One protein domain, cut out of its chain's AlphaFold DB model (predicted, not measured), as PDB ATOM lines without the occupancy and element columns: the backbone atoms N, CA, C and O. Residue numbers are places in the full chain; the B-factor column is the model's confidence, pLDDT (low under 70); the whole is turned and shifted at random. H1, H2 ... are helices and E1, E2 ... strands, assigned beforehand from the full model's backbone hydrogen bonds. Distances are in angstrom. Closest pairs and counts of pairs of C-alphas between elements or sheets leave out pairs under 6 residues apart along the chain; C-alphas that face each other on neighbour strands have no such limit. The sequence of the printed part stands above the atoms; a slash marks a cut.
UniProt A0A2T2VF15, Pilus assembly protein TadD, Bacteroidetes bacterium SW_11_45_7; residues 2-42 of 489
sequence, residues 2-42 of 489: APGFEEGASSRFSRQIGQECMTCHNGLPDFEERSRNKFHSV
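AT A GLANCE: This is residues 2 to 42 of the 489 residues of the protein "Pilus assembly protein TadD" of Bacteroidetes bacterium SW_11_45_7 (UniProt A0A2T2VF15). This domain has little regular structure: a low-confidence loop, residues 2 to 12, lies at one end, and a drawn-out run, residues 13 to 18, joins it to the other end, where the helix H1 leads into a loop that folds back to the strand E1. The printed part has 41 residues, 10 of them in named elements, H1 then E1; the class is mixed. It is loose, with a radius of gyration of the C-alphas of 12.2 A, and elongated, spanning 31 by 19 by 15 A.

IN THESE COORDINATES: Residues 2 to 18 hold no named element. H1, residues 19 to 25, begins at C-alpha 19 (159.311, 164.685, 212.012) and is 9.9 A long. E1, residues 39 to 41, ends at C-alpha 41 (152.254, 168.729, 221.150).

HOW THE PARTS SIT: In H1, 2 of 3 O i to N i+4 pairs are within hydrogen-bond range. H1 and E1 are apart. E1 pairs with no named strand, but residues 30 to 31 pair antiparallel with its residues 39 to 41.

THE WHOLE: The C-alphas farthest apart, Gly 4 and Arg 34, are 33.1 A apart. The printed part has no cut. The link from H1 to E1 is long, with 13 residues. Residues 2 to 14 have pLDDT under 70.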
ATOM      1  N   ALA A   2     168.975 180.076 213.089       54.28
ATOM      2  CA  ALA A   2     170.164 180.677 212.494       54.28
ATOM      3  C   ALA A   2     170.843 181.466 213.625       54.28
ATOM      4  O   ALA A   2     170.210 182.410 214.099       54.28
ATOM      5  N   PRO A   3     172.025 181.044 214.113       53.50
ATOM      6  CA  PRO A   3     172.703 181.736 215.206       53.50
ATOM      7  C   PRO A   3     172.883 183.227 214.885       53.50
ATOM      8  O   PRO A   3     173.287 183.558 213.769       53.50
ATOM      9  N   GLY A   4     172.548 184.111 215.826       55.47
ATOM     10  CA  GLY A   4     172.600 185.571 215.656       55.47
ATOM     11  C   GLY A   4     171.327 186.207 215.075       55.47
ATOM     12  O   GLY A   4     171.321 187.401 214.776       55.47
ATOM     13  N   PHE A   5     170.255 185.429 214.888       58.38
ATOM     14  CA  PHE A   5     168.933 185.905 214.451       58.38
ATOM     15  C   PHE A   5     167.804 185.485 215.405       58.38
ATOM     16  O   PHE A   5     166.654 185.291 214.992       58.38
ATOM     17  N   GLU A   6     168.133 185.305 216.680       64.25
ATOM     18  CA  GLU A   6     167.190 185.019 217.753       64.25
ATOM     19  C   GLU A   6     166.165 186.168 217.924       64.25
ATOM     20  O   GLU A   6     166.279 187.237 217.323       64.25
ATOM     21  N   GLU A   7     165.091 185.923 218.683       56.97
ATOM     22  CA  GLU A   7     164.093 186.947 219.065       56.97
ATOM     23  C   GLU A   7     163.355 187.656 217.909       56.97
ATOM     24  O   GLU A   7     162.731 188.700 218.081       56.97
ATOM     25  N   GLY A   8     163.356 187.068 216.710       54.88
ATOM     26  CA  GLY A   8     162.649 187.631 215.557       54.88
ATOM     27  C   GLY A   8     163.433 188.706 214.803       54.88
ATOM     28  O   GLY A   8     162.860 189.343 213.918       54.88
ATOM     29  N   ALA A   9     164.739 188.843 215.068       50.31
ATOM     30  CA  ALA A   9     165.639 189.770 214.374       50.31
ATOM     31  C   ALA A   9     165.677 189.571 212.842       50.31
ATOM     32  O   ALA A   9     166.029 190.484 212.095       50.31
ATOM     33  N   SER A  10     165.266 188.401 212.339       56.59
ATOM     34  CA  SER A  10     164.983 188.197 210.918       56.59
ATOM     35  C   SER A  10     163.873 187.171 210.698       56.59
ATOM     36  O   SER A  10     164.036 185.974 210.931       56.59
ATOM     37  N   SER A  11     162.744 187.616 210.140       57.19
ATOM     38  CA  SER A  11     161.669 186.732 209.671       57.19
ATOM     39  C   SER A  11     162.024 185.954 208.399       57.19
ATOM     40  O   SER A  11     161.227 185.114 207.973       57.19
ATOM     41  N   ARG A  12     163.180 186.243 207.778       62.12
ATOM     42  CA  ARG A  12     163.603 185.683 206.484       62.12
ATOM     43  C   ARG A  12     164.135 184.260 206.603       62.12
ATOM     44  O   ARG A  12     164.017 183.489 205.653       62.12
ATOM     45  N   PHE A  13     164.701 183.910 207.753       61.00
ATOM     46  CA  PHE A  13     165.292 182.600 207.986       61.00
ATOM     47  C   PHE A  13     164.312 181.731 208.767       61.00
ATOM     48  O   PHE A  13     164.220 181.796 209.988       61.00
ATOM     49  N   SER A  14     163.560 180.906 208.045       65.88
ATOM     50  CA  SER A  14     162.763 179.838 208.646       65.88
ATOM     51  C   SER A  14     163.207 178.505 208.059       65.88
ATOM     52  O   SER A  14     163.214 178.306 206.846       65.88
ATOM     53  N   ARG A  15     163.624 177.587 208.934       74.00
ATOM     54  CA  ARG A  15     163.817 176.179 208.585       74.00
ATOM     55  C   ARG A  15     162.620 175.430 209.137       74.00
ATOM     56  O   ARG A  15     162.385 175.461 210.342       74.00
ATOM     57  N   GLN A  16     161.864 174.783 208.259       80.81
ATOM     58  CA  GLN A  16     160.789 173.900 208.694       80.81
ATOM     59  C   GLN A  16     161.396 172.739 209.477       80.81
ATOM     60  O   GLN A  16     162.316 172.080 208.992       80.81
ATOM     61  N   ILE A  17     160.879 172.504 210.679       85.94
ATOM     62  CA  ILE A  17     161.283 171.367 211.495       85.94
ATOM     63  C   ILE A  17     160.298 170.235 211.221       85.94
ATOM     64  O   ILE A  17     159.109 170.356 211.507       85.94
ATOM     65  N   GLY A  18     160.788 169.176 210.582       88.81
ATOM     66  CA  GLY A  18     159.998 167.993 210.255       88.81
ATOM     67  C   GLY A  18     160.059 166.928 211.346       88.81
ATOM     68  O   GLY A  18     160.773 167.057 212.342       88.81
ATOM     69  N   GLN A  19     159.328 165.841 211.120       87.81
ATOM     70  CA  GLN A  19     159.311 164.685 212.012       87.81
ATOM     71  C   GLN A  19     160.693 164.031 212.158       87.81
ATOM     72  O   GLN A  19     161.014 163.562 213.242       87.81
ATOM     73  N   GLU A  20     161.520 164.049 211.111       87.25
ATOM     74  CA  GLU A  20     162.916 163.598 211.160       87.25
ATOM     75  C   GLU A  20     163.694 164.306 212.279       87.25
ATOM     76  O   GLU A  20     164.168 163.663 213.209       87.25
ATOM     77  N   CYS A  21     163.722 165.643 212.268       87.06
ATOM     78  CA  CYS A  21     164.406 166.423 213.300       87.06
ATOM     79  C   CYS A  21     163.846 166.127 214.701       87.06
ATOM     80  O   CYS A  21     164.597 165.905 215.646       87.06
ATOM     81  N   MET A  22     162.517 166.079 214.834       88.88
ATOM     82  CA  MET A  22     161.854 165.797 216.114       88.88
ATOM     83  C   MET A  22     162.123 164.372 216.615       88.88
ATOM     84  O   MET A  22     162.071 164.111 217.814       88.88
ATOM     85  N   THR A  23     162.428 163.441 215.712       85.19
ATOM     86  CA  THR A  23     162.740 162.051 216.061       85.19
ATOM     87  C   THR A  23     164.068 161.926 216.797       85.19
ATOM     88  O   THR A  23     164.193 161.038 217.647       85.19
ATOM     89  N   CYS A  24     165.008 162.831 216.524       85.31
ATOM     90  CA  CYS A  24     166.330 162.853 217.149       85.31
ATOM     91  C   CYS A  24     166.440 163.835 218.323       85.31
ATOM     92  O   CYS A  24     167.302 163.643 219.173       85.31
ATOM     93  N   HIS A  25     165.591 164.868 218.394       87.75
ATOM     94  CA  HIS A  25     165.722 165.944 219.392       87.75
ATOM     95  C   HIS A  25     164.642 165.967 220.482       87.75
ATOM     96  O   HIS A  25     164.778 166.704 221.460       87.75
ATOM     97  N   ASN A  26     163.578 165.173 220.349       90.19
ATOM     98  CA  ASN A  26     162.441 165.199 221.266       90.19
ATOM     99  C   ASN A  26     161.937 163.783 221.577       90.19
ATOM    100  O   ASN A  26     162.138 162.845 220.801       90.19
ATOM    101  N   GLY A  27     161.213 163.626 222.687       88.75
ATOM    102  CA  GLY A  27     160.328 162.491 222.940       88.75
ATOM    103  C   GLY A  27     159.286 162.347 221.828       88.75
ATOM    104  O   GLY A  27     159.202 163.193 220.934       88.75
ATOM    105  N   LEU A  28     158.513 161.261 221.831       86.50
ATOM    106  CA  LEU A  28     157.519 161.014 220.776       86.50
ATOM    107  C   LEU A  28     156.515 162.185 220.693       86.50
ATOM    108  O   LEU A  28     155.786 162.414 221.661       86.50
ATOM    109  N   PRO A  29     156.479 162.947 219.578       89.44
ATOM    110  CA  PRO A  29     155.580 164.086 219.453       89.44
ATOM    111  C   PRO A  29     154.197 163.645 218.961       89.44
ATOM    112  O   PRO A  29     154.070 162.669 218.211       89.44
ATOM    113  N   ASP A  30     153.174 164.430 219.293       91.06
ATOM    114  CA  ASP A  30     151.844 164.297 218.701       91.06
ATOM    115  C   ASP A  30     151.828 164.993 217.330       91.06
ATOM    116  O   ASP A  30     151.547 166.187 217.199       91.06
ATOM    117  N   PHE A  31     152.281 164.261 216.312       91.75
ATOM    118  CA  PHE A  31     152.438 164.738 214.937       91.75
ATOM    119  C   PHE A  31     151.199 164.449 214.083       91.75
ATOM    120  O   PHE A  31     150.760 163.302 214.003       91.75
ATOM    121  N   GLU A  32     150.716 165.467 213.366       92.81
ATOM    122  CA  GLU A  32     149.655 165.331 212.363       92.81
ATOM    123  C   GLU A  32     150.226 164.674 211.097       92.81
ATOM    124  O   GLU A  32     150.869 165.329 210.268       92.81
ATOM    125  N   GLU A  33     149.966 163.373 210.937       90.00
ATOM    126  CA  GLU A  33     150.468 162.533 209.841       90.00
ATOM    127  C   GLU A  33     150.105 163.067 208.453       90.00
ATOM    128  O   GLU A  33     150.781 162.777 207.466       90.00
ATOM    129  N   ARG A  34     149.052 163.874 208.330       91.44
ATOM    130  CA  ARG A  34     148.623 164.470 207.059       91.44
ATOM    131  C   ARG A  34     149.292 165.814 206.757       91.44
ATOM    132  O   ARG A  34     148.924 166.484 205.783       91.44
ATOM    133  N   SER A  35     150.281 166.203 207.559       90.75
ATOM    134  CA  SER A  35     151.073 167.426 207.426       90.75
ATOM    135  C   SER A  35     152.534 167.155 207.054       90.75
ATOM    136  O   SER A  35     152.966 166.011 206.918       90.75
ATOM    137  N   ARG A  36     153.299 168.235 206.853       85.56
ATOM    138  CA  ARG A  36     154.766 168.186 206.737       85.56
ATOM    139  C   ARG A  36     155.472 168.491 208.065       85.56
ATOM    140  O   ARG A  36     156.566 167.990 208.299       85.56
ATOM    141  N   ASN A  37     154.883 169.352 208.892       89.88
ATOM    142  CA  ASN A  37     155.535 169.957 210.054       89.88
ATOM    143  C   ASN A  37     154.524 170.498 211.089       89.88
ATOM    144  O   ASN A  37     154.790 171.519 211.720       89.88
ATOM    145  N   LYS A  38     153.349 169.865 211.225       90.88
ATOM    146  CA  LYS A  38     152.325 170.245 212.210       90.88
ATOM    147  C   LYS A  38     152.343 169.271 213.384       90.88
ATOM    148  O   LYS A  38     152.224 168.062 213.198       90.88
ATOM    149  N   PHE A  39     152.476 169.823 214.583       91.69
ATOM    150  CA  PHE A  39     152.523 169.080 215.837       91.69
ATOM    151  C   PHE A  39     151.464 169.657 216.775       91.69
ATOM    152  O   PHE A  39     151.412 170.872 216.960       91.69
ATOM    153  N   HIS A  40     150.615 168.804 217.341       93.00
ATOM    154  CA  HIS A  40     149.652 169.187 218.373       93.00
ATOM    155  C   HIS A  40     150.350 169.388 219.720       93.00
ATOM    156  O   HIS A  40     150.013 170.304 220.466       93.00
ATOM    157  N   SER A  41     151.367 168.570 220.003       91.88
ATOM    158  CA  SER A  41     152.254 168.729 221.150       91.88
ATOM    159  C   SER A  41     153.658 168.198 220.848       91.88
ATOM    160  O   SER A  41     153.845 167.275 220.048       91.88
ATOM    161  N   VAL A  42     154.662 168.802 221.484       89.75
ATOM    162  CA  VAL A  42     156.070 168.398 221.398       89.75
ATOM    163  C   VAL A  42     156.622 168.335 222.817       89.75
ATOM    164  O   VAL A  42     156.612 169.337 223.528       89.75
TER     165      VAL A  42